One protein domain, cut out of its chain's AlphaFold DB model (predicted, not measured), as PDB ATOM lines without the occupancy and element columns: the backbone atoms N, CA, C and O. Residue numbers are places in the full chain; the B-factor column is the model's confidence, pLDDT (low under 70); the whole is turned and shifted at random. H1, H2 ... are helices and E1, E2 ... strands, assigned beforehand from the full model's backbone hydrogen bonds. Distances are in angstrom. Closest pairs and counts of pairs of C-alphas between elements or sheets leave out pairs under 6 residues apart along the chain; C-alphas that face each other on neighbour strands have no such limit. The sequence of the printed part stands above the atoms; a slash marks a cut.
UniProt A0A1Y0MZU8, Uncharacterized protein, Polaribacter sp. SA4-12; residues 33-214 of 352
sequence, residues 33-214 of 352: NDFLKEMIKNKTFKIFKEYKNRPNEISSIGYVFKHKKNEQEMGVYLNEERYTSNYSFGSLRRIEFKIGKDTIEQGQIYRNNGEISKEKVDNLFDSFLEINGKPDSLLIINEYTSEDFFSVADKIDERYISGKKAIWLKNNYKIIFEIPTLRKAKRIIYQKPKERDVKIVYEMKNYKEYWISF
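This is residues 33 to 214 of the 352 residues of an uncharacterized protein of Polaribacter sp. SA4-12 (UniProt A0A1Y0MZU8). One broad, twisted sheet of eight strands curls round helix H2, with the shorter H1 on the same face near the edge strand E1. The opposite face has no named helix on it; H3 is off the sheet after E10, and E5 and E6 form a separate small hairpin. The printed part has 182 residues, in the order H1 E1 E2 E3 E4 E5 E6 H2 E7 E8 E9 E10 H3; the large sheet runs E1 E2 E3 E4 E10 E9 E8 E7, all antiparallel, and the class is mixed. It is compact, with a radius of gyration of the C-alphas of 17.5 A and spans of 50 by 40 by 40 A.

H1, residues 33 to 41, begins at C-alpha 33 (-51.927, 14.209, 19.332). E1 is residues 45 to 48, E2 residues 60 to 67, 23.0 A long, and E3 residues 70 to 78, 23.9 A, bending by 51 degrees at residue 75. E4 is residues 94 to 99, E5 103 to 105 and E6 108 to 110. H2, residues 118 to 132, is 20.8 A long and begins at C-alpha 118 (-20.362, 8.816, 7.006). E7 is residues 137 to 141, E8 163 to 170, 22.9 A, E9 173 to 179, 19.6 A, and E10 198 to 204, 19.6 A. H3, residues 207 to 214, ends at C-alpha 214 (-56.810, 22.830, 1.792).

The sheet holds two meanders, each strand the antiparallel neighbour of the one before: E1 E2 E3 E4 and E7 E8 E9 E10. In the first, N 46 and O 62 are 2.9 A apart, N 65 and O 72 2.9 A, and N 77 and O 96 2.8 A; in the second, N 139 and O 165 are 2.9 A apart, N 168 and O 175 2.9 A, and N 176 and O 201 2.8 A. E4, of the first meander, and E10, of the second, are antiparallel neighbours, with N 97 and O 200 within hydrogen-bond range at 2.8 A. H2 is on the sheet; its closest C-alphas to E3 are Leu 124 and Asn 70, 7.3 A, and to E9 Phe 125 and Phe 177, 7.6 A. H1 is on the same face, at a height over the sheet of 9.6 A; its closest C-alphas to E1 are Met 39 and Phe 45, 5.5 A. H1 and H2 are apart. In the hairpin of E5 and E6, N 103 and O 110 are 2.9 A apart. H3 is not on the sheet. In H1, H2 and H3 every O i to N i+4 pair is within hydrogen-bond range.

The C-alphas farthest apart are those of Asn 53 and Asp 154, 52.5 A. The printed part has no cut. The long links are E1 to E2, E3 to E4, E7 to E8 and E9 to E10. Mean pLDDT of the printed part is 72.9; 68 residues are under 70, among them 142 to 160 and 182 to 197.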
ATOM      1  N   ASN A  33     -51.926  14.410  17.886       82.19
ATOM      2  CA  ASN A  33     -51.927  14.209  19.332       82.19
ATOM      3  C   ASN A  33     -52.175  12.749  19.707       82.19
ATOM      4  O   ASN A  33     -51.498  12.239  20.598       82.19
ATOM      5  N   ASP A  34     -53.111  12.079  19.036       84.75
ATOM      6  CA  ASP A  34     -53.410  10.671  19.312       84.75
ATOM      7  C   ASP A  34     -52.249   9.783  18.880       84.75
ATOM      8  O   ASP A  34     -51.795   8.954  19.666       84.75
ATOM      9  N   PHE A  35     -51.676  10.058  17.704       88.06
ATOM     10  CA  PHE A  35     -50.448   9.415  17.250       88.06
ATOM     11  C   PHE A  35     -49.309   9.563  18.269       88.06
ATOM     12  O   PHE A  35     -48.674   8.581  18.652       88.06
ATOM     13  N   LEU A  36     -49.050  10.789  18.735       85.50
ATOM     14  CA  LEU A  36     -47.969  11.049  19.683       85.50
ATOM     15  C   LEU A  36     -48.206  10.332  21.020       85.50
ATOM     16  O   LEU A  36     -47.288   9.706  21.552       85.50
ATOM     17  N   LYS A  37     -49.435  10.387  21.552       85.19
ATOM     18  CA  LYS A  37     -49.817   9.668  22.776       85.19
ATOM     19  C   LYS A  37     -49.594   8.168  22.628       85.19
ATOM     20  O   LYS A  37     -49.031   7.555  23.532       85.19
ATOM     21  N   GLU A  38     -50.009   7.589  21.506       88.00
ATOM     22  CA  GLU A  38     -49.841   6.168  21.218       88.00
ATOM     23  C   GLU A  38     -48.359   5.781  21.132       88.00
ATOM     24  O   GLU A  38     -47.926   4.853  21.814       88.00
ATOM     25  N   MET A  39     -47.551   6.537  20.383       88.25
ATOM     26  CA  MET A  39     -46.127   6.237  20.213       88.25
ATOM     27  C   MET A  39     -45.310   6.402  21.495       88.25
ATOM     28  O   MET A  39     -44.374   5.635  21.727       88.25
ATOM     29  N   ILE A  40     -45.670   7.350  22.363       86.00
ATOM     30  CA  ILE A  40     -45.060   7.472  23.695       86.00
ATOM     31  C   ILE A  40     -45.510   6.320  24.596       86.00
ATOM     32  O   ILE A  40     -44.679   5.694  25.254       86.00
ATOM     33  N   LYS A  41     -46.814   6.003  24.616       85.25
ATOM     34  CA  LYS A  41     -47.370   4.900  25.415       85.25
ATOM     35  C   LYS A  41     -46.716   3.565  25.052       85.25
ATOM     36  O   LYS A  41     -46.367   2.793  25.943       85.25
ATOM     37  N   ASN A  42     -46.483   3.338  23.761       85.75
ATOM     38  CA  ASN A  42     -45.837   2.138  23.234       85.75
ATOM     39  C   ASN A  42     -44.301   2.178  23.337       85.75
ATOM     40  O   ASN A  42     -43.636   1.241  22.903       85.75
ATOM     41  N   LYS A  43     -43.724   3.232  23.935       84.25
ATOM     42  CA  LYS A  43     -42.275   3.451  24.087       84.25
ATOM     43  C   LYS A  43     -41.502   3.522  22.762       84.25
ATOM     44  O   LYS A  43     -40.275   3.442  22.778       84.25
ATOM     45  N   THR A  44     -42.193   3.708  21.638       85.94
ATOM     46  CA  THR A  44     -41.575   3.989  20.337       85.94
ATOM     47  C   THR A  44     -40.854   5.331  20.391       85.94
ATOM     48  O   THR A  44     -39.722   5.447  19.926       85.94
ATOM     49  N   PHE A  45     -41.482   6.334  21.012       88.06
ATOM     50  CA  PHE A  45     -40.906   7.660  21.213       88.06
ATOM     51  C   PHE A  45     -40.558   7.928  22.674       88.06
ATOM     52  O   PHE A  45     -41.269   7.527  23.598       88.06
ATOM     53  N   LYS A  46     -39.464   8.666  22.871       84.50
ATOM     54  CA  LYS A  46     -39.022   9.186  24.166       84.50
ATOM     55  C   LYS A  46     -39.194  10.701  24.175       84.50
ATOM     56  O   LYS A  46     -38.781  11.368  23.235       84.50
ATOM     57  N   ILE A  47     -39.785  11.253  25.231       79.12
ATOM     58  CA  ILE A  47     -39.807  12.707  25.433       79.12
ATOM     59  C   ILE A  47     -38.502  13.111  26.112       79.12
ATOM     60  O   ILE A  47     -38.177  12.585  27.179       79.12
ATOM     61  N   PHE A  48     -37.803  14.090  25.549       71.25
ATOM     62  CA  PHE A  48     -36.738  14.782  26.255       71.25
ATOM     63  C   PHE A  48     -37.330  16.056  26.862       71.25
ATOM     64  O   PHE A  48     -37.827  16.924  26.147       71.25
ATOM     65  N   LYS A  49     -37.327  16.160  28.195       62.12
ATOM     66  CA  LYS A  49     -37.686  17.400  28.894       62.12
ATOM     67  C   LYS A  49     -36.431  18.251  29.030       62.12
ATOM     68  O   LYS A  49     -35.507  17.859  29.736       62.12
ATOM     69  N   GLU A  50     -36.395  19.393  28.363       54.72
ATOM     70  CA  GLU A  50     -35.209  20.256  28.301       54.72
ATOM     71  C   GLU A  50     -35.320  21.459  29.243       54.72
ATOM     72  O   GLU A  50     -34.299  22.002  29.654       54.72
ATOM     73  N   TYR A  51     -36.529  21.809  29.702       53.56
ATOM     74  CA  TYR A  51     -36.748  22.958  30.585       53.56
ATOM     75  C   TYR A  51     -37.436  22.566  31.895       53.56
ATOM     76  O   TYR A  51     -38.639  22.314  31.939       53.56
ATOM     77  N   LYS A  52     -36.683  22.599  33.005       45.53
ATOM     78  CA  LYS A  52     -37.228  22.417  34.367       45.53
ATOM     79  C   LYS A  52     -38.320  23.444  34.720       45.53
ATOM     80  O   LYS A  52     -39.191  23.134  35.524       45.53
ATOM     81  N   ASN A  53     -38.310  24.619  34.082       48.50
ATOM     82  CA  ASN A  53     -39.207  25.741  34.398       48.50
ATOM     83  C   ASN A  53     -40.471  25.804  33.519       48.50
ATOM     84  O   ASN A  53     -41.308  26.678  33.725       48.50
ATOM     85  N   ARG A  54     -40.630  24.893  32.549       51.94
ATOM     86  CA  ARG A  54     -41.849  24.762  31.729       51.94
ATOM     87  C   ARG A  54     -42.261  23.289  31.637       51.94
ATOM     88  O   ARG A  54     -42.155  22.676  30.580       51.94
ATOM     89  N   PRO A  55     -42.717  22.692  32.754       44.09
ATOM     90  CA  PRO A  55     -42.902  21.243  32.895       44.09
ATOM     91  C   PRO A  55     -43.924  20.610  31.934       44.09
ATOM     92  O   PRO A  55     -43.951  19.381  31.818       44.09
ATOM     93  N   ASN A  56     -44.718  21.436  31.242       48.28
ATOM     94  CA  ASN A  56     -45.774  21.034  30.313       48.28
ATOM     95  C   ASN A  56     -45.432  21.288  28.832       48.28
ATOM     96  O   ASN A  56     -46.229  20.933  27.967       48.28
ATOM     97  N   GLU A  57     -44.272  21.872  28.520       49.50
ATOM     98  CA  GLU A  57     -43.815  22.018  27.135       49.50
ATOM     99  C   GLU A  57     -42.972  20.791  26.760       49.50
ATOM    100  O   GLU A  57     -41.904  20.548  27.325       49.50
ATOM    101  N   ILE A  58     -43.466  19.981  25.816       55.84
ATOM    102  CA  ILE A  58     -42.640  18.962  25.157       55.84
ATOM    103  C   ILE A  58     -41.598  19.727  24.338       55.84
ATOM    104  O   ILE A  58     -41.911  20.239  23.267       55.84
ATOM    105  N   SER A  59     -40.382  19.831  24.863       58.16
ATOM    106  CA  SER A  59     -39.286  20.563  24.222       58.16
ATOM    107  C   SER A  59     -38.702  19.811  23.029       58.16
ATOM    108  O   SER A  59     -38.411  20.424  22.008       58.16
ATOM    109  N   SER A  60     -38.589  18.479  23.115       70.12
ATOM    110  CA  SER A  60     -38.178  17.642  21.984       70.12
ATOM    111  C   SER A  60     -38.596  16.173  22.165       70.12
ATOM    112  O   SER A  60     -38.816  15.684  23.280       70.12
ATOM    113  N   ILE A  61     -38.760  15.461  21.046       82.38
ATOM    114  CA  ILE A  61     -39.126  14.037  20.996       82.38
ATOM    115  C   ILE A  61     -38.001  13.282  20.287       82.38
ATOM    116  O   ILE A  61     -37.463  13.755  19.287       82.38
ATOM    117  N   GLY A  62     -37.650  12.109  20.807       86.25
ATOM    118  CA  GLY A  62     -36.635  11.221  20.262       86.25
ATOM    119  C   GLY A  62     -37.186   9.882  19.814       86.25
ATOM    120  O   GLY A  62     -38.127   9.346  20.402       86.25
ATOM    121  N   TYR A  63     -36.525   9.312  18.817       88.50
ATOM    122  CA  TYR A  63     -36.711   7.942  18.362       88.50
ATOM    123  C   TYR A  63     -35.362   7.226  18.377       88.50
ATOM    124  O   TYR A  63     -34.348   7.806  17.997       88.50
ATOM    125  N   VAL A  64     -35.345   5.972  18.829       88.44
ATOM    126  CA  VAL A  64     -34.146   5.131  18.774       88.44
ATOM    127  C   VAL A  64     -34.388   4.042  17.746       88.44
ATOM    128  O   VAL A  64     -35.107   3.078  18.012       88.44
ATOM    129  N   PHE A  65     -33.787   4.201  16.571       87.75
ATOM    130  CA  PHE A  65     -33.804   3.172  15.546       87.75
ATOM    131  C   PHE A  65     -32.934   2.002  15.999       87.75
ATOM    132  O   PHE A  65     -31.758   2.201  16.303       87.75
ATOM    133  N   LYS A  66     -33.509   0.797  16.037       86.25
ATOM    134  CA  LYS A  66     -32.799  -0.444  16.366       86.25
ATOM    135  C   LYS A  66     -33.039  -1.473  15.273       86.25
ATOM    136  O   LYS A  66     -34.154  -1.967  15.129       86.25
ATOM    137  N   HIS A  67     -31.988  -1.832  14.543       84.25
ATOM    138  CA  HIS A  67     -32.025  -2.906  13.551       84.25
ATOM    139  C   HIS A  67     -30.730  -3.713  13.608       84.25
ATOM    140  O   HIS A  67     -29.643  -3.182  13.382       84.25
ATOM    141  N   LYS A  68     -30.832  -5.005  13.936       83.88
ATOM    142  CA  LYS A  68     -29.679  -5.880  14.215       83.88
ATOM    143  C   LYS A  68     -28.728  -5.252  15.250       83.88
ATOM    144  O   LYS A  68     -29.097  -5.116  16.410       83.88
ATOM    145  N   LYS A  69     -27.506  -4.894  14.837       78.81
ATOM    146  CA  LYS A  69     -26.470  -4.260  15.671       78.81
ATOM    147  C   LYS A  69     -26.469  -2.729  15.563       78.81
ATOM    148  O   LYS A  69     -25.696  -2.084  16.263       78.81
ATOM    149  N   ASN A  70     -27.305  -2.155  14.697       77.75
ATOM    150  CA  ASN A  70     -27.384  -0.715  14.495       77.75
ATOM    151  C   ASN A  70     -28.361  -0.112  15.502       77.75
ATOM    152  O   ASN A  70     -29.539  -0.466  15.522       77.75
ATOM    153  N   GLU A  71     -27.856   0.813  16.312       86.25
ATOM    154  CA  GLU A  71     -28.646   1.652  17.207       86.25
ATOM    155  C   GLU A  71     -28.317   3.118  16.921       86.25
ATOM    156  O   GLU A  71     -27.156   3.524  16.990       86.25
ATOM    157  N   GLN A  72     -29.332   3.906  16.562       87.44
ATOM    158  CA  GLN A  72     -29.166   5.322  16.240       87.44
ATOM    159  C   GLN A  72     -30.311   6.141  16.831       87.44
ATOM    160  O   GLN A  72     -31.481   5.915  16.521       87.44
ATOM    161  N   GLU A  73     -29.962   7.115  17.669       86.94
ATOM    162  CA  GLU A  73     -30.914   8.102  18.174       86.94
ATOM    163  C   GLU A  73     -31.191   9.175  17.114       86.94
ATOM    164  O   GLU A  73     -30.313   9.540  16.328       86.94
ATOM    165  N   MET A  74     -32.436   9.643  17.065       87.81
ATOM    166  CA  MET A  74     -32.924  10.606  16.082       87.81
ATOM    167  C   MET A  74     -33.867  11.602  16.750       87.81
ATOM    168  O   MET A  74     -34.698  11.219  17.578       87.81
ATOM    169  N   GLY A  75     -33.765  12.874  16.370       85.12
ATOM    170  CA  GLY A  75     -34.720  13.909  16.756       85.12
ATOM    171  C   GLY A  75     -35.960  13.823  15.875       85.12
ATOM    172  O   GLY A  75     -35.828  13.685  14.663       85.12
ATOM    173  N   VAL A  76     -37.149  13.890  16.469       86.94
ATOM    174  CA  VAL A  76     -38.429  13.721  15.769       86.94
ATOM    175  C   VAL A  76     -39.168  15.049  15.677       86.94
ATOM    176  O   VAL A  76     -39.457  15.686  16.690       86.94
ATOM    177  N   TYR A  77     -39.548  15.415  14.459       82.50
ATOM    178  CA  TYR A  77     -40.336  16.597  14.139       82.50
ATOM    179  C   TYR A  77     -41.636  16.172  13.448       82.50
ATOM    180  O   TYR A  77     -41.628  15.360  12.525       82.50
ATOM    181  N   LEU A  78     -42.776  16.694  13.910       82.75
ATOM    182  CA  LEU A  78     -44.106  16.317  13.411       82.75
ATOM    183  C   LEU A  78     -44.761  17.494  12.689       82.75
ATOM    184  O   LEU A  78     -44.952  18.546  13.304       82.75
ATOM    185  N   ASN A  79     -45.174  17.281  11.435       75.88
ATOM    186  CA  ASN A  79     -45.771  18.294  10.554       75.88
ATOM    187  C   ASN A  79     -44.918  19.582  10.441       75.88
ATOM    188  O   ASN A  79     -45.462  20.683  10.431       75.88
ATOM    189  N   GLU A  80     -43.585  19.460  10.408       65.62
ATOM    190  CA  GLU A  80     -42.682  20.606  10.230       65.62
ATOM    191  C   GLU A  80     -42.683  21.021   8.749       65.62
ATOM    192  O   GLU A  80     -42.096  20.347   7.904       65.62
ATOM    193  N   GLU A  81     -43.346  22.129   8.423       56.91
ATOM    194  CA  GLU A  81     -43.062  22.894   7.210       56.91
ATOM    195  C   GLU A  81     -42.466  24.233   7.621       56.91
ATOM    196  O   GLU A  81     -43.035  24.987   8.406       56.91
ATOM    197  N   ARG A  82     -41.274  24.520   7.101       45.75
ATOM    198  CA  ARG A  82     -40.475  25.710   7.416       45.75
ATOM    199  C   ARG A  82     -41.043  27.025   6.860       45.75
ATOM    200  O   ARG A  82     -40.322  28.016   6.824       45.75
ATOM    201  N   TYR A  83     -42.308  27.062   6.456       39.00
ATOM    202  CA  TYR A  83     -42.935  28.239   5.867       39.00
ATOM    203  C   TYR A  83     -44.117  28.686   6.726       39.00
ATOM    204  O   TYR A  83     -45.181  28.080   6.742       39.00
ATOM    205  N   THR A  84     -43.848  29.732   7.512       38.72
ATOM    206  CA  THR A  84     -44.773  30.823   7.855       38.72
ATOM    207  C   THR A  84     -46.264  30.490   7.815       38.72
ATOM    208  O   THR A  84     -46.970  30.822   6.872       38.72
ATOM    209  N   SER A  85     -46.766  29.874   8.881       36.19
ATOM    210  CA  SER A  85     -48.020  30.225   9.569       36.19
ATOM    211  C   SER A  85     -48.393  29.085  10.517       36.19
ATOM    212  O   SER A  85     -48.091  27.922  10.278       36.19
ATOM    213  N   ASN A  86     -49.002  29.429  11.647       36.28
ATOM    214  CA  ASN A  86     -49.224  28.594  12.833       36.28
ATOM    215  C   ASN A  86     -50.184  27.387  12.656       36.28
ATOM    216  O   ASN A  86     -50.942  27.066  13.568       36.28
ATOM    217  N   TYR A  87     -50.162  26.677  11.528       47.03
ATOM    218  CA  TYR A  87     -51.031  25.530  11.251       47.03
ATOM    219  C   TYR A  87     -50.333  24.187  11.502       47.03
ATOM    220  O   TYR A  87     -50.192  23.337  10.630       47.03
ATOM    221  N   SER A  88     -49.924  23.963  12.754       50.62
ATOM    222  CA  SER A  88     -49.367  22.677  13.212       50.62
ATOM    223  C   SER A  88     -50.401  21.749  13.880       50.62
ATOM    224  O   SER A  88     -50.031  20.715  14.454       50.62
ATOM    225  N   PHE A  89     -51.693  22.089  13.789       50.72
ATOM    226  CA  PHE A  89     -52.807  21.354  14.396       50.72
ATOM    227  C   PHE A  89     -53.616  20.553  13.360       50.72
ATOM    228  O   PHE A  89     -53.909  21.035  12.267       50.72
ATOM    229  N   GLY A  90     -53.980  19.313  13.711       68.25
ATOM    230  CA  GLY A  90     -54.815  18.422  12.895       68.25
ATOM    231  C   GLY A  90     -54.236  17.012  12.743       68.25
ATOM    232  O   GLY A  90     -53.542  16.508  13.632       68.25
ATOM    233  N   SER A  91     -54.538  16.369  11.614       82.19
ATOM    234  CA  SER A  91     -54.031  15.036  11.285       82.19
ATOM    235  C   SER A  91     -52.510  15.004  11.101       82.19
ATOM    236  O   SER A  91     -51.899  15.964  10.622       82.19
ATOM    237  N   LEU A  92     -51.887  13.879  11.448       85.25
ATOM    238  CA  LEU A  92     -50.482  13.604  11.166       85.25
ATOM    239  C   LEU A  92     -50.293  13.400   9.663       85.25
ATOM    240  O   LEU A  92     -50.909  12.511   9.080       85.25
ATOM    241  N   ARG A  93     -49.433  14.197   9.035       84.88
ATOM    242  CA  ARG A  93     -49.167  14.128   7.588       84.88
ATOM    243  C   ARG A  93     -47.693  13.925   7.269       84.88
ATOM    244  O   ARG A  93     -47.383  13.379   6.212       84.88
ATOM    245  N   ARG A  94     -46.810  14.324   8.189       87.00
ATOM    246  CA  ARG A  94     -45.364  14.213   8.035       87.00
ATOM    247  C   ARG A  94     -44.667  13.944   9.368       87.00
ATOM    248  O   ARG A  94     -44.976  14.594  10.368       87.00
ATOM    249  N   ILE A  95     -43.704  13.030   9.356       88.38
ATOM    250  CA  ILE A  95     -42.714  12.833  10.417       88.38
ATOM    251  C   ILE A  95     -41.340  13.037   9.788       88.38
ATOM    252  O   ILE A  95     -41.018  12.408   8.784       88.38
ATOM    253  N   GLU A  96     -40.535  13.905  10.376       88.25
ATOM    254  CA  GLU A  96     -39.157  14.142   9.976       88.25
ATOM    255  C   GLU A  96     -38.224  13.724  11.111       88.25
ATOM    256  O   GLU A  96     -38.390  14.135  12.259       88.25
ATOM    257  N   PHE A  97     -37.245  12.891  10.778       88.44
ATOM    258  CA  PHE A  97     -36.191  12.452  11.674       88.44
ATOM    259  C   PHE A  97     -34.892  13.151  11.294       88.44
ATOM    260  O   PHE A  97     -34.417  12.995  10.167       88.44
ATOM    261  N   LYS A  98     -34.317  13.894  12.240       84.88
ATOM    262  CA  LYS A  98     -32.974  14.474  12.124       84.88
ATOM    263  C   LYS A  98     -31.974  13.589  12.846       84.88
ATOM    264  O   LYS A  98     -32.254  13.082  13.936       84.88
ATOM    265  N   ILE A  99     -30.831  13.369  12.209       85.38
ATOM    266  CA  ILE A  99     -29.820  12.423  12.669       85.38
ATOM    267  C   ILE A  99     -28.501  13.172  12.826       85.38
ATOM    268  O   ILE A  99     -27.971  13.719  11.861       85.38
ATOM    269  N   GLY A 100     -27.956  13.159  14.038       82.19
ATOM    270  CA  GLY A 100     -26.792  13.962  14.373       82.19
ATOM    271  C   GLY A 100     -26.373  13.782  15.820       82.19
ATOM    272  O   GLY A 100     -26.962  12.998  16.558       82.19
ATOM    273  N   LYS A 101     -25.353  14.523  16.240       80.44
ATOM    274  CA  LYS A 101     -25.091  14.752  17.668       80.44
ATOM    275  C   LYS A 101     -25.953  15.897  18.184       80.44
ATOM    276  O   LYS A 101     -26.460  16.695  17.404       80.44
ATOM    277  N   ASP A 102     -26.080  16.015  19.492       78.44
ATOM    278  CA  ASP A 102     -26.654  17.221  20.078       78.44
ATOM    279  C   ASP A 102     -25.691  18.398  19.890       78.44
ATOM    280  O   ASP A 102     -24.477  18.245  20.052       78.44
ATOM    281  N   THR A 103     -26.224  19.567  19.551       74.25
ATOM    282  CA  THR A 103     -25.467  20.823  19.516       74.25
ATOM    283  C   THR A 103     -25.960  21.764  20.602       74.25
ATOM    284  O   THR A 103     -27.073  21.625  21.107       74.25
ATOM    285  N   ILE A 104     -25.109  22.707  21.001       73.50
ATOM    286  CA  ILE A 104     -25.479  23.781  21.920       73.50
ATOM    287  C   ILE A 104     -25.287  25.092  21.172       73.50
ATOM    288  O   ILE A 104     -24.165  25.418  20.791       73.50
ATOM    289  N   GLU A 105     -26.362  25.848  20.983       64.12
ATOM    290  CA  GLU A 105     -26.311  27.176  20.369       64.12
ATOM    291  C   GLU A 105     -27.058  28.156  21.271       64.12
ATOM    292  O   GLU A 105     -28.175  27.885  21.703       64.12
ATOM    293  N   GLN A 106     -26.425  29.285  21.604       70.75
ATOM    294  CA  GLN A 106     -27.023  30.333  22.448       70.75
ATOM    295  C   GLN A 106     -27.593  29.810  23.788       70.75
ATOM    296  O   GLN A 106     -28.612  30.287  24.281       70.75
ATOM    297  N   GLY A 107     -26.943  28.798  24.378       65.44
ATOM    298  CA  GLY A 107     -27.384  28.166  25.628       65.44
ATOM    299  C   GLY A 107     -28.569  27.200  25.483       65.44
ATOM    300  O   GLY A 107     -29.066  26.701  26.490       65.44
ATOM    301  N   GLN A 108     -29.013  26.913  24.257       61.25
ATOM    302  CA  GLN A 108     -30.076  25.957  23.950       61.25
ATOM    303  C   GLN A 108     -29.482  24.665  23.387       61.25
ATOM    304  O   GLN A 108     -28.555  24.707  22.579       61.25
ATOM    305  N   ILE A 109     -30.012  23.517  23.817       69.88
ATOM    306  CA  ILE A 109     -29.615  22.204  23.297       69.88
ATOM    307  C   ILE A 109     -30.489  21.884  22.086       69.88
ATOM    308  O   ILE A 109     -31.707  21.808  22.193       69.88
ATOM    309  N   TYR A 110     -29.860  21.642  20.945       71.62
ATOM    310  CA  TYR A 110     -30.505  21.205  19.717       71.62
ATOM    311  C   TYR A 110     -30.208  19.724  19.505       71.62
ATOM    312  O   TYR A 110     -29.102  19.341  19.115       71.62
ATOM    313  N   ARG A 111     -31.199  18.872  19.779       74.81
ATOM    314  CA  ARG A 111     -31.016  17.418  19.712       74.81
ATOM    315  C   ARG A 111     -30.802  16.927  18.289       74.81
ATOM    316  O   ARG A 111     -31.566  17.288  17.400       74.81
ATOM    317  N   ASN A 112     -29.818  16.048  18.109       75.75
ATOM    318  CA  ASN A 112     -29.529  15.367  16.841       75.75
ATOM    319  C   ASN A 112     -29.388  16.299  15.613       75.75
ATOM    320  O   ASN A 112     -29.692  15.894  14.493       75.75
ATOM    321  N   ASN A 113     -28.921  17.535  15.826       72.31
ATOM    322  CA  ASN A 113     -28.726  18.561  14.787       72.31
ATOM    323  C   ASN A 113     -27.246  18.825  14.450       72.31
ATOM    324  O   ASN A 113     -26.929  19.720  13.672       72.31
ATOM    325  N   GLY A 114     -26.338  18.078  15.068       72.25
ATOM    326  CA  GLY A 114     -24.897  18.184  14.902       72.25
ATOM    327  C   GLY A 114     -24.301  17.070  14.061       72.25
ATOM    328  O   GLY A 114     -24.983  16.270  13.432       72.25
ATOM    329  N   GLU A 115     -22.982  16.978  14.116       76.19
ATOM    330  CA  GLU A 115     -22.211  16.144  13.198       76.19
ATOM    331  C   GLU A 115     -22.494  14.643  13.347       76.19
ATOM    332  O   GLU A 115     -22.539  14.108  14.459       76.19
ATOM    333  N   ILE A 116     -22.554  13.938  12.216       79.44
ATOM    334  CA  ILE A 116     -22.607  12.476  12.149       79.44
ATOM    335  C   ILE A 116     -21.574  11.929  11.156       79.44
ATOM    336  O   ILE A 116     -21.291  12.541  10.131       79.44
ATOM    337  N   SER A 117     -20.973  10.777  11.469       80.94
ATOM    338  CA  SER A 117     -19.982  10.148  10.594       80.94
ATOM    339  C   SER A 117     -20.636   9.487   9.380       80.94
ATOM    340  O   SER A 117     -21.717   8.908   9.482       80.94
ATOM    341  N   LYS A 118     -19.933   9.497   8.239       81.31
ATOM    342  CA  LYS A 118     -20.362   8.816   7.006       81.31
ATOM    343  C   LYS A 118     -20.724   7.347   7.243       81.31
ATOM    344  O   LYS A 118     -21.783   6.920   6.815       81.31
ATOM    345  N   GLU A 119     -19.890   6.609   7.973       85.25
ATOM    346  CA  GLU A 119     -20.128   5.193   8.290       85.25
ATOM    347  C   GLU A 119     -21.474   4.966   8.994       85.25
ATOM    348  O   GLU A 119     -22.216   4.060   8.629       85.25
ATOM    349  N   LYS A 120     -21.840   5.818   9.962       86.19
ATOM    350  CA  LYS A 120     -23.137   5.706  10.644       86.19
ATOM    351  C   LYS A 120     -24.304   5.965   9.698       86.19
ATOM    352  O   LYS A 120     -25.320   5.284   9.791       86.19
ATOM    353  N   VAL A 121     -24.157   6.940   8.801       87.12
ATOM    354  CA  VAL A 121     -25.174   7.270   7.796       87.12
ATOM    355  C   VAL A 121     -25.332   6.134   6.789       87.12
ATOM    356  O   VAL A 121     -26.459   5.744   6.505       87.12
ATOM    357  N   ASP A 122     -24.225   5.573   6.303       88.12
ATOM    358  CA  ASP A 122     -24.233   4.446   5.368       88.12
ATOM    359  C   ASP A 122     -24.856   3.198   6.012       88.12
ATOM    360  O   ASP A 122     -25.783   2.623   5.453       88.12
ATOM    361  N   ASN A 123     -24.455   2.840   7.238       90.38
ATOM    362  CA  ASN A 123     -25.034   1.705   7.968       90.38
ATOM    363  C   ASN A 123     -26.547   1.865   8.184       90.38
ATOM    364  O   ASN A 123     -27.313   0.895   8.134       90.38
ATOM    365  N   LEU A 124     -26.990   3.095   8.449       90.75
ATOM    366  CA  LEU A 124     -28.404   3.401   8.588       90.75
ATOM    367  C   LEU A 124     -29.132   3.288   7.244       90.75
ATOM    368  O   LEU A 124     -30.202   2.686   7.185       90.75
ATOM    369  N   PHE A 125     -28.547   3.810   6.169       91.56
ATOM    370  CA  PHE A 125     -29.085   3.696   4.815       91.56
ATOM    371  C   PHE A 125     -29.238   2.232   4.379       91.56
ATOM    372  O   PHE A 125     -30.304   1.840   3.904       91.56
ATOM    373  N   ASP A 126     -28.228   1.401   4.630       91.81
ATOM    374  CA  ASP A 126     -28.263  -0.035   4.338       91.81
ATOM    375  C   ASP A 126     -29.333  -0.760   5.163       91.81
ATOM    376  O   ASP A 126     -30.030  -1.639   4.654       91.81
ATOM    377  N   SER A 127     -29.544  -0.346   6.417       91.44
ATOM    378  CA  SER A 127     -30.646  -0.868   7.239       91.44
ATOM    379  C   SER A 127     -32.010  -0.542   6.626       91.44
ATOM    380  O   SER A 127     -32.914  -1.373   6.649       91.44
ATOM    381  N   PHE A 128     -32.164   0.649   6.044       90.88
ATOM    382  CA  PHE A 128     -33.388   1.035   5.343       90.88
ATOM    383  C   PHE A 128     -33.588   0.260   4.040       90.88
ATOM    384  O   PHE A 128     -34.723  -0.123   3.757       90.88
ATOM    385  N   LEU A 129     -32.516  -0.010   3.285       91.81
ATOM    386  CA  LEU A 129     -32.561  -0.887   2.111       91.81
ATOM    387  C   LEU A 129     -32.981  -2.311   2.484       91.81
ATOM    388  O   LEU A 129     -33.762  -2.926   1.764       91.81
ATOM    389  N   GLU A 130     -32.498  -2.829   3.612       90.62
ATOM    390  CA  GLU A 130     -32.876  -4.159   4.082       90.62
ATOM    391  C   GLU A 130     -34.349  -4.224   4.509       90.62
ATOM    392  O   GLU A 130     -35.056  -5.149   4.116       90.62
ATOM    393  N   ILE A 131     -34.825  -3.241   5.282       88.88
ATOM    394  CA  ILE A 131     -36.210  -3.208   5.779       88.88
ATOM    395  C   ILE A 131     -37.203  -2.972   4.637       88.88
ATOM    396  O   ILE A 131     -38.251  -3.612   4.575       88.88
ATOM    397  N   ASN A 132     -36.897  -2.041   3.730       88.88
ATOM    398  CA  ASN A 132     -37.864  -1.558   2.745       88.88
ATOM    399  C   ASN A 132     -37.692  -2.157   1.348       88.88
ATOM    400  O   ASN A 132     -38.595  -1.982   0.521       88.88
ATOM    401  N   GLY A 133     -36.576  -2.840   1.089       90.69
ATOM    402  CA  GLY A 133     -36.168  -3.311  -0.229       90.69
ATOM    403  C   GLY A 133     -35.506  -2.218  -1.075       90.69
ATOM    404  O   GLY A 133     -35.100  -1.159  -0.589       90.69
ATOM    405  N   LYS A 134     -35.408  -2.470  -2.385       92.94
ATOM    406  CA  LYS A 134     -34.897  -1.493  -3.357       92.94
ATOM    407  C   LYS A 134     -35.811  -0.251  -3.394       92.94
ATOM    408  O   LYS A 134     -37.026  -0.428  -3.434       92.94
ATOM    409  N   PRO A 135     -35.264   0.980  -3.403       95.19
ATOM    410  CA  PRO A 135     -36.074   2.188  -3.527       95.19
ATOM    411  C   PRO A 135     -36.725   2.279  -4.908       95.19
ATOM    412  O   PRO A 135     -36.121   1.898  -5.914       95.19
ATOM    413  N   ASP A 136     -37.927   2.850  -4.954       93.75
ATOM    414  CA  ASP A 136     -38.648   3.158  -6.193       93.75
ATOM    415  C   ASP A 136     -37.932   4.244  -7.004       93.75
ATOM    416  O   ASP A 136     -37.956   4.239  -8.233       93.75
ATOM    417  N   SER A 137     -37.254   5.168  -6.317       93.94
ATOM    418  CA  SER A 137     -36.410   6.190  -6.936       93.94
ATOM    419  C   SER A 137     -35.141   6.400  -6.122       93.94
ATOM    420  O   SER A 137     -35.200   6.609  -4.910       93.94
ATOM    421  N   LEU A 138     -33.993   6.411  -6.797       91.19
ATOM    422  CA  LEU A 138     -32.697   6.759  -6.222       91.19
ATOM    423  C   LEU A 138     -32.057   7.857  -7.068       91.19
ATOM    424  O   LEU A 138     -31.705   7.633  -8.221       91.19
ATOM    425  N   LEU A 139     -31.905   9.037  -6.478       85.69
ATOM    426  CA  LEU A 139     -31.283  10.193  -7.113       85.69
ATOM    427  C   LEU A 139     -29.909  10.431  -6.496       85.69
ATOM    428  O   LEU A 139     -29.766  10.446  -5.269       85.69
ATOM    429  N   ILE A 140     -28.911  10.637  -7.348       81.62
ATOM    430  CA  ILE A 140     -27.595  11.118  -6.930       81.62
ATOM    431  C   ILE A 140     -27.627  12.639  -6.985       81.62
ATOM    432  O   ILE A 140     -27.918  13.219  -8.029       81.62
ATOM    433  N   ILE A 141     -27.358  13.277  -5.851       74.81
ATOM    434  CA  ILE A 141     -27.366  14.732  -5.738       74.81
ATOM    435  C   ILE A 141     -25.931  15.209  -5.922       74.81
ATOM    436  O   ILE A 141     -25.069  14.933  -5.087       74.81
ATOM    437  N   ASN A 142     -25.689  15.916  -7.021       65.75
ATOM    438  CA  ASN A 142     -24.409  16.567  -7.314       65.75
ATOM    439  C   ASN A 142     -24.491  18.093  -7.176       65.75
ATOM    440  O   ASN A 142     -23.482  18.776  -7.333       65.75
ATOM    441  N   GLU A 143     -25.683  18.621  -6.902       57.47
ATOM    442  CA  GLU A 143     -25.930  20.051  -6.784       57.47
ATOM    443  C   GLU A 143     -25.604  20.553  -5.381       57.47
ATOM    444  O   GLU A 143     -25.947  19.933  -4.371       57.47
ATOM    445  N   TYR A 144     -24.948  21.706  -5.339       57.03
ATOM    446  CA  TYR A 144     -24.669  22.448  -4.126       57.03
ATOM    447  C   TYR A 144     -25.647  23.618  -4.043       57.03
ATOM    448  O   TYR A 144     -25.543  24.565  -4.820       57.03
ATOM    449  N   THR A 145     -26.583  23.591  -3.094       48.72
ATOM    450  CA  THR A 145     -27.331  24.796  -2.730       48.72
ATOM    451  C   THR A 145     -26.453  25.649  -1.812       48.72
ATOM    452  O   THR A 145     -26.360  25.451  -0.597       48.72
ATOM    453  N   SER A 146     -25.735  26.604  -2.399       44.53
ATOM    454  CA  SER A 146     -25.438  27.848  -1.692       44.53
ATOM    455  C   SER A 146     -26.245  28.959  -2.320       44.53
ATOM    456  O   SER A 146     -26.090  29.222  -3.509       44.53
ATOM    457  N   GLU A 147     -27.002  29.669  -1.489       42.78
ATOM    458  CA  GLU A 147     -27.555  30.989  -1.815       42.78
ATOM    459  C   GLU A 147     -26.449  32.016  -2.184       42.78
ATOM    460  O   GLU A 147     -26.773  33.101  -2.650       42.78
ATOM    461  N   ASP A 148     -25.156  31.667  -2.067       38.44
ATOM    462  CA  ASP A 148     -24.013  32.569  -2.278       38.44
ATOM    463  C   ASP A 148     -23.234  32.412  -3.602       38.44
ATOM    464  O   ASP A 148     -22.285  33.162  -3.818       38.44
ATOM    465  N   PHE A 149     -23.582  31.503  -4.523       42.50
ATOM    466  CA  PHE A 149     -22.865  31.412  -5.811       42.50
ATOM    467  C   PHE A 149     -23.801  31.142  -6.994       42.50
ATOM    468  O   PHE A 149     -24.216  30.014  -7.252       42.50
ATOM    469  N   PHE A 150     -24.092  32.199  -7.755       37.00
ATOM    470  CA  PHE A 150     -24.552  32.080  -9.137       37.00
ATOM    471  C   PHE A 150     -23.448  31.446  -9.996       37.00
ATOM    472  O   PHE A 150     -22.302  31.891  -9.949       37.00
ATOM    473  N   SER A 151     -23.835  30.479 -10.837       41.59
ATOM    474  CA  SER A 151     -22.999  29.697 -11.770       41.59
ATOM    475  C   SER A 151     -22.012  28.766 -11.050       41.59
ATOM    476  O   SER A 151     -21.215  29.189 -10.228       41.59
ATOM    477  N   VAL A 152     -22.036  27.449 -11.241       39.09
ATOM    478  CA  VAL A 152     -21.835  26.730 -12.502       39.09
ATOM    479  C   VAL A 152     -22.540  25.374 -12.387       39.09
ATOM    480  O   VAL A 152     -22.158  24.541 -11.566       39.09
ATOM    481  N   ALA A 153     -23.562  25.150 -13.211       41.81
ATOM    482  CA  ALA A 153     -23.988  23.797 -13.548       41.81
ATOM    483  C   ALA A 153     -22.845  23.130 -14.341       41.81
ATOM    484  O   ALA A 153     -22.215  23.790 -15.163       41.81
ATOM    485  N   ASP A 154     -22.571  21.854 -14.064       42.28
ATOM    486  CA  ASP A 154     -21.743  20.932 -14.873       42.28
ATOM    487  C   ASP A 154     -20.313  20.593 -14.420       42.28
ATOM    488  O   ASP A 154     -19.597  19.917 -15.158       42.28
ATOM    489  N   LYS A 155     -19.873  20.915 -13.194       46.25
ATOM    490  CA  LYS A 155     -18.626  20.313 -12.667       46.25
ATOM    491  C   LYS A 155     -18.802  19.669 -11.298       46.25
ATOM    492  O   LYS A 155     -19.085  20.339 -10.311       46.25
ATOM    493  N   ILE A 156     -18.565  18.355 -11.254       51.62
ATOM    494  CA  ILE A 156     -18.309  17.597 -10.027       51.62
ATOM    495  C   ILE A 156     -17.058  18.210  -9.392       51.62
ATOM    496  O   ILE A 156     -15.941  17.962  -9.840       51.62
ATOM    497  N   ASP A 157     -17.233  19.055  -8.380       59.16
ATOM    498  CA  ASP A 157     -16.111  19.553  -7.594       59.16
ATOM    499  C   ASP A 157     -15.547  18.378  -6.782       59.16
ATOM    500  O   ASP A 157     -16.187  17.872  -5.858       59.16
ATOM    501  N   GLU A 158     -14.337  17.927  -7.128       62.12
ATOM    502  CA  GLU A 158     -13.654  16.807  -6.471       62.12
ATOM    503  C   GLU A 158     -13.479  17.009  -4.963       62.12
ATOM    504  O   GLU A 158     -13.209  16.047  -4.243       62.12
ATOM    505  N   ARG A 159     -13.657  18.234  -4.459       62.91
ATOM    506  CA  ARG A 159     -13.669  18.554  -3.031       62.91
ATOM    507  C   ARG A 159     -14.960  18.132  -2.336       62.91
ATOM    508  O   ARG A 159     -15.061  18.375  -1.138       62.91
ATOM    509  N   TYR A 160     -15.924  17.515  -3.020       67.31
ATOM    510  CA  TYR A 160     -17.205  17.107  -2.449       67.31
ATOM    511  C   TYR A 160     -17.532  15.625  -2.697       67.31
ATOM    512  O   TYR A 160     -17.002  14.975  -3.597       67.31
ATOM    513  N   ILE A 161     -18.370  15.066  -1.827       72.38
ATOM    514  CA  ILE A 161     -18.968  13.734  -1.922       72.38
ATOM    515  C   ILE A 161     -20.435  13.948  -2.283       72.38
ATOM    516  O   ILE A 161     -21.135  14.680  -1.576       72.38
ATOM    517  N   SER A 162     -20.887  13.314  -3.366       75.00
ATOM    518  CA  SER A 162     -22.273  13.392  -3.828       75.00
ATOM    519  C   SER A 162     -23.253  12.925  -2.756       75.00
ATOM    520  O   SER A 162     -23.029  11.919  -2.076       75.00
ATOM    521  N   GLY A 163     -24.355  13.656  -2.639       80.12
ATOM    522  CA  GLY A 163     -25.489  13.267  -1.821       80.12
ATOM    523  C   GLY A 163     -26.310  12.161  -2.485       80.12
ATOM    524  O   GLY A 163     -26.102  11.793  -3.644       80.12
ATOM    525  N   LYS A 164     -27.283  11.638  -1.745       85.94
ATOM    526  CA  LYS A 164     -28.228  10.623  -2.213       85.94
ATOM    527  C   LYS A 164     -29.624  10.954  -1.721       85.94
ATOM    528  O   LYS A 164     -29.803  11.355  -0.577       85.94
ATOM    529  N   LYS A 165     -30.623  10.697  -2.556       90.69
ATOM    530  CA  LYS A 165     -32.027  10.720  -2.157       90.69
ATOM    531  C   LYS A 165     -32.703   9.443  -2.611       90.69
ATOM    532  O   LYS A 165     -32.896   9.237  -3.806       90.69
ATOM    533  N   ALA A 166     -33.042   8.593  -1.653       93.50
ATOM    534  CA  ALA A 166     -33.800   7.375  -1.889       93.50
ATOM    535  C   ALA A 166     -35.256   7.579  -1.473       93.50
ATOM    536  O   ALA A 166     -35.532   8.183  -0.434       93.50
ATOM    537  N   ILE A 167     -36.176   7.089  -2.300       93.75
ATOM    538  CA  ILE A 167     -37.615   7.201  -2.088       93.75
ATOM    539  C   ILE A 167     -38.228   5.806  -2.165       93.75
ATOM    540  O   ILE A 167     -38.041   5.111  -3.162       93.75
ATOM    541  N   TRP A 168     -38.990   5.438  -1.137       94.06
ATOM    542  CA  TRP A 168     -39.851   4.256  -1.130       94.06
ATOM    543  C   TRP A 168     -41.309   4.690  -1.031       94.06
ATOM    544  O   TRP A 168     -41.673   5.487  -0.168       94.06
ATOM    545  N   LEU A 169     -42.161   4.156  -1.894       90.62
ATOM    546  CA  LEU A 169     -43.594   4.396  -1.926       90.62
ATOM    547  C   LEU A 169     -44.299   3.239  -1.211       90.62
ATOM    548  O   LEU A 169     -44.349   2.119  -1.707       90.62
ATOM    549  N   LYS A 170     -44.899   3.512  -0.051       84.50
ATOM    550  CA  LYS A 170     -45.567   2.505   0.788       84.50
ATOM    551  C   LYS A 170     -47.019   2.911   1.009       84.50
ATOM    552  O   LYS A 170     -47.268   4.019   1.449       84.50
ATOM    553  N   ASN A 171     -47.998   2.072   0.671       80.88
ATOM    554  CA  ASN A 171     -49.433   2.336   0.903       80.88
ATOM    555  C   ASN A 171     -49.852   3.813   0.675       80.88
ATOM    556  O   ASN A 171     -49.843   4.283  -0.464       80.88
ATOM    557  N   ASN A 172     -50.166   4.553   1.744       82.81
ATOM    558  CA  ASN A 172     -50.577   5.964   1.757       82.81
ATOM    559  C   ASN A 172     -49.449   6.971   2.080       82.81
ATOM    560  O   ASN A 172     -49.711   8.175   2.155       82.81
ATOM    561  N   TYR A 173     -48.208   6.521   2.260       88.19
ATOM    562  CA  TYR A 173     -47.058   7.367   2.576       88.19
ATOM    563  C   TYR A 173     -45.851   7.090   1.664       88.19
ATOM    564  O   TYR A 173     -45.815   6.173   0.843       88.19
ATOM    565  N   LYS A 174     -44.850   7.949   1.741       91.25
ATOM    566  CA  LYS A 174     -43.544   7.744   1.127       91.25
ATOM    567  C   LYS A 174     -42.474   7.966   2.178       91.25
ATOM    568  O   LYS A 174     -42.610   8.844   3.031       91.25
ATOM    569  N   ILE A 175     -41.425   7.165   2.093       92.88
ATOM    570  CA  ILE A 175     -40.219   7.291   2.898       92.88
ATOM    571  C   ILE A 175     -39.187   7.975   2.018       92.88
ATOM    572  O   ILE A 175     -38.919   7.510   0.913       92.88
ATOM    573  N   ILE A 176     -38.621   9.076   2.492       92.44
ATOM    574  CA  ILE A 176     -37.546   9.799   1.822       92.44
ATOM    575  C   ILE A 176     -36.336   9.751   2.740       92.44
ATOM    576  O   ILE A 176     -36.374  10.311   3.832       92.44
ATOM    577  N   PHE A 177     -35.263   9.116   2.288       93.50
ATOM    578  CA  PHE A 177     -33.966   9.177   2.949       93.50
ATOM    579  C   PHE A 177     -33.078  10.107   2.140       93.50
ATOM    580  O   PHE A 177     -32.748   9.811   0.991       93.50
ATOM    581  N   GLU A 178     -32.703  11.237   2.729       88.81
ATOM    582  CA  GLU A 178     -31.877  12.243   2.076       88.81
ATOM    583  C   GLU A 178     -30.547  12.395   2.813       88.81
ATOM    584  O   GLU A 178     -30.490  12.709   4.002       88.81
ATOM    585  N   ILE A 179     -29.477  12.142   2.067       86.81
ATOM    586  CA  ILE A 179     -28.090  12.359   2.441       86.81
ATOM    587  C   ILE A 179     -27.618  13.553   1.604       86.81
ATOM    588  O   ILE A 179     -27.558  13.434   0.378       86.81
ATOM    589  N   PRO A 180     -27.309  14.705   2.206       76.81
ATOM    590  CA  PRO A 180     -26.864  15.873   1.455       76.81
ATOM    591  C   PRO A 180     -25.432  15.695   0.933       76.81
ATOM    592  O   PRO A 180     -24.674  14.845   1.404       76.81
ATOM    593  N   THR A 181     -25.043  16.524  -0.038       70.81
ATOM    594  CA  THR A 181     -23.651  16.605  -0.505       70.81
ATOM    595  C   THR A 181     -22.731  17.091   0.610       70.81
ATOM    596  O   THR A 181     -23.063  18.032   1.336       70.81
ATOM    597  N   LEU A 182     -21.539  16.512   0.708       68.56
ATOM    598  CA  LEU A 182     -20.573  16.798   1.768       68.56
ATOM    599  C   LEU A 182     -19.274  17.351   1.209       68.56
ATOM    600  O   LEU A 182     -18.759  16.825   0.232       68.56
ATOM    601  N   ARG A 183     -18.663  18.330   1.877       63.84
ATOM    602  CA  ARG A 183     -17.285  18.728   1.563       63.84
ATOM    603  C   ARG A 183     -16.308  17.676   2.104       63.84
ATOM    604  O   ARG A 183     -16.372  17.319   3.280       63.84
ATOM    605  N   LYS A 184     -15.375  17.206   1.274       60.25
ATOM    606  CA  LYS A 184     -14.217  16.390   1.664       60.25
ATOM    607  C   LYS A 184     -13.308  17.229   2.570       60.25
ATOM    608  O   LYS A 184     -12.457  17.981   2.106       60.25
ATOM    609  N   ALA A 185     -13.509  17.117   3.877       57.62
ATOM    610  CA  ALA A 185     -12.576  17.575   4.902       57.62
ATOM    611  C   ALA A 185     -11.967  16.358   5.624       57.62
ATOM    612  O   ALA A 185     -12.493  15.250   5.526       57.62
ATOM    613  N   LYS A 186     -10.868  16.548   6.374       44.91
ATOM    614  CA  LYS A 186     -10.191  15.471   7.143       44.91
ATOM    615  C   LYS A 186     -11.124  14.733   8.126       44.91
ATOM    616  O   LYS A 186     -10.825  13.617   8.532       44.91
ATOM    617  N   ARG A 187     -12.257  15.345   8.488       47.09
ATOM    618  CA  ARG A 187     -13.425  14.727   9.129       47.09
ATOM    619  C   ARG A 187     -14.662  15.141   8.333       47.09
ATOM    620  O   ARG A 187     -14.821  16.321   8.039       47.09
ATOM    621  N   ILE A 188     -15.509  14.183   7.968       48.16
ATOM    622  CA  ILE A 188     -16.779  14.452   7.283       48.16
ATOM    623  C   ILE A 188     -17.791  14.908   8.339       48.16
ATOM    624  O   ILE A 188     -18.080  14.156   9.269       48.16
ATOM    625  N   ILE A 189     -18.277  16.142   8.205       50.41
ATOM    626  CA  ILE A 189     -19.113  16.846   9.182       50.41
ATOM    627  C   ILE A 189     -20.369  17.362   8.467       50.41
ATOM    628  O   ILE A 189     -20.255  18.103   7.493       50.41
ATOM    629  N   TYR A 190     -21.554  16.994   8.958       52.09
ATOM    630  CA  TYR A 190     -22.826  17.634   8.601       52.09
ATOM    631  C   TYR A 190     -23.081  18.773   9.620       52.09
ATOM    632  O   TYR A 190     -23.157  18.484  10.813       52.09
ATOM    633  N   GLN A 191     -23.132  20.049   9.197       41.69
ATOM    634  CA  GLN A 191     -23.450  21.222  10.050       41.69
ATOM    635  C   GLN A 191     -24.250  22.313   9.292       41.69
ATOM    636  O   GLN A 191     -24.124  22.464   8.073       41.69
ATOM    637  N   LYS A 192     -25.072  23.067  10.043       45.28
ATOM    638  CA  LYS A 192     -26.081  24.076   9.630       45.28
ATOM    639  C   LYS A 192     -25.516  25.507   9.395       45.28
ATOM    640  O   LYS A 192     -24.358  25.726   9.739       45.28
ATOM    641  N   PRO A 193     -26.292  26.481   8.835       43.47
ATOM    642  CA  PRO A 193     -27.755  26.558   8.773       43.47
ATOM    643  C   PRO A 193     -28.297  26.732   7.350       43.47
ATOM    644  O   PRO A 193     -28.216  27.807   6.775       43.47
ATOM    645  N   LYS A 194     -28.900  25.673   6.801       48.03
ATOM    646  CA  LYS A 194     -30.268  25.707   6.246       48.03
ATOM    647  C   LYS A 194     -30.651  24.422   5.513       48.03
ATOM    648  O   LYS A 194     -31.825  24.111   5.554       48.03
ATOM    649  N   GLU A 195     -29.764  23.591   4.962       49.25
ATOM    650  CA  GLU A 195     -30.236  22.441   4.140       49.25
ATOM    651  C   GLU A 195     -29.362  21.174   4.190       49.25
ATOM    652  O   GLU A 195     -29.466  20.311   3.326       49.25
ATOM    653  N   ARG A 196     -28.491  21.028   5.194       56.47
ATOM    654  CA  ARG A 196     -27.385  20.047   5.152       56.47
ATOM    655  C   ARG A 196     -27.472  18.915   6.174       56.47
ATOM    656  O   ARG A 196     -26.450  18.312   6.494       56.47
ATOM    657  N   ASP A 197     -28.671  18.596   6.644       69.44
ATOM    658  CA  ASP A 197     -28.875  17.517   7.613       69.44
ATOM    659  C   ASP A 197     -29.223  16.207   6.894       69.44
ATOM    660  O   ASP A 197     -29.972  16.208   5.913       69.44
ATOM    661  N   VAL A 198     -28.713  15.079   7.400       80.12
ATOM    662  CA  VAL A 198     -29.255  13.771   7.017       80.12
ATOM    663  C   VAL A 198     -30.655  13.678   7.602       80.12
ATOM    664  O   VAL A 198     -30.835  13.792   8.818       80.12
ATOM    665  N   LYS A 199     -31.643  13.473   6.734       86.38
ATOM    666  CA  LYS A 199     -33.046  13.410   7.137       86.38
ATOM    667  C   LYS A 199     -33.716  12.158   6.611       86.38
ATOM    668  O   LYS A 199     -33.495  11.736   5.474       86.38
ATOM    669  N   ILE A 200     -34.585  11.605   7.445       90.94
ATOM    670  CA  ILE A 200     -35.530  10.566   7.051       90.94
ATOM    671  C   ILE A 200     -36.920  11.153   7.217       90.94
ATOM    672  O   ILE A 200     -37.272  11.630   8.293       90.94
ATOM    673  N   VAL A 201     -37.709  11.146   6.152       91.00
ATOM    674  CA  VAL A 201     -39.039  11.746   6.142       91.00
ATOM    675  C   VAL A 201     -40.066  10.691   5.782       91.00
ATOM    676  O   VAL A 201     -39.969  10.057   4.737       91.00
ATOM    677  N   TYR A 202     -41.074  10.552   6.633       91.19
ATOM    678  CA  TYR A 202     -42.308   9.837   6.345       91.19
ATOM    679  C   TYR A 202     -43.355  10.882   6.006       91.19
ATOM    680  O   TYR A 202     -43.688  11.711   6.848       91.19
ATOM    681  N   GLU A 203     -43.852  10.881   4.778       88.19
ATOM    682  CA  GLU A 203     -44.789  11.898   4.302       88.19
ATOM    683  C   GLU A 203     -45.955  11.247   3.566       88.19
ATOM    684  O   GLU A 203     -45.766  10.314   2.789       88.19
ATOM    685  N   MET A 204     -47.169  11.749   3.778       87.38
ATOM    686  CA  MET A 204     -48.329  11.345   2.985       87.38
ATOM    687  C   MET A 204     -48.052  11.567   1.487       87.38
ATOM    688  O   MET A 204     -47.595  12.641   1.097       87.38
ATOM    689  N   LYS A 205     -48.349  10.578   0.628       83.25
ATOM    690  CA  LYS A 205     -47.997  10.636  -0.811       83.25
ATOM    691  C   LYS A 205     -48.474  11.927  -1.495       83.25
ATOM    692  O   LYS A 205     -47.688  12.566  -2.189       83.25
ATOM    693  N   ASN A 206     -49.701  12.350  -1.192       71.19
ATOM    694  CA  ASN A 206     -50.353  13.513  -1.802       71.19
ATOM    695  C   ASN A 206     -50.351  14.736  -0.871       71.19
ATOM    696  O   ASN A 206     -51.268  15.548  -0.911       71.19
ATOM    697  N   TYR A 207     -49.365  14.859   0.025       71.19
ATOM    698  CA  TYR A 207     -49.349  15.938   1.018       71.19
ATOM    699  C   TYR A 207     -49.421  17.334   0.390       71.19
ATOM    700  O   TYR A 207     -50.280  18.122   0.775       71.19
ATOM    701  N   LYS A 208     -48.586  17.607  -0.620       66.44
ATOM    702  CA  LYS A 208     -48.553  18.904  -1.310       66.44
ATOM    703  C   LYS A 208     -49.873  19.221  -2.020       66.44
ATOM    704  O   LYS A 208     -50.356  20.340  -1.936       66.44
ATOM    705  N   GLU A 209     -50.470  18.234  -2.683       65.31
ATOM    706  CA  GLU A 209     -51.773  18.382  -3.347       65.31
ATOM    707  C   GLU A 209     -52.891  18.627  -2.331       65.31
ATOM    708  O   GLU A 209     -53.725  19.505  -2.529       65.31
ATOM    709  N   TYR A 210     -52.881  17.901  -1.210       66.50
ATOM    710  CA  TYR A 210     -53.826  18.109  -0.118       66.50
ATOM    711  C   TYR A 210     -53.646  19.487   0.524       66.50
ATOM    712  O   TYR A 210     -54.630  20.130   0.869       66.50
ATOM    713  N   TRP A 211     -52.406  19.949   0.690       66.12
ATOM    714  CA  TRP A 211     -52.108  21.279   1.211       66.12
ATOM    715  C   TRP A 211     -52.648  22.370   0.291       66.12
ATOM    716  O   TRP A 211     -53.385  23.231   0.761       66.12
ATOM    717  N   ILE A 212     -52.371  22.275  -1.013       63.09
ATOM    718  CA  ILE A 212     -52.928  23.182  -2.024       63.09
ATOM    719  C   ILE A 212     -54.456  23.142  -1.967       63.09
ATOM    720  O   ILE A 212     -55.078  24.177  -1.781       63.09
ATOM    721  N   SER A 213     -55.067  21.955  -1.999       60.75
ATOM    722  CA  SER A 213     -56.524  21.800  -1.906       60.75
ATOM    723  C   SER A 213     -57.106  22.368  -0.608       60.75
ATOM    724  O   SER A 213     -58.217  22.892  -0.619       60.75
ATOM    725  N   PHE A 214     -56.391  22.274   0.511       62.16
ATOM    726  CA  PHE A 214     -56.810  22.830   1.792       62.16
ATOM    727  C   PHE A 214     -56.709  24.360   1.804       62.16
ATOM    728  O   PHE A 214     -57.679  25.022   2.177       62.16
TER     729      PHE A 214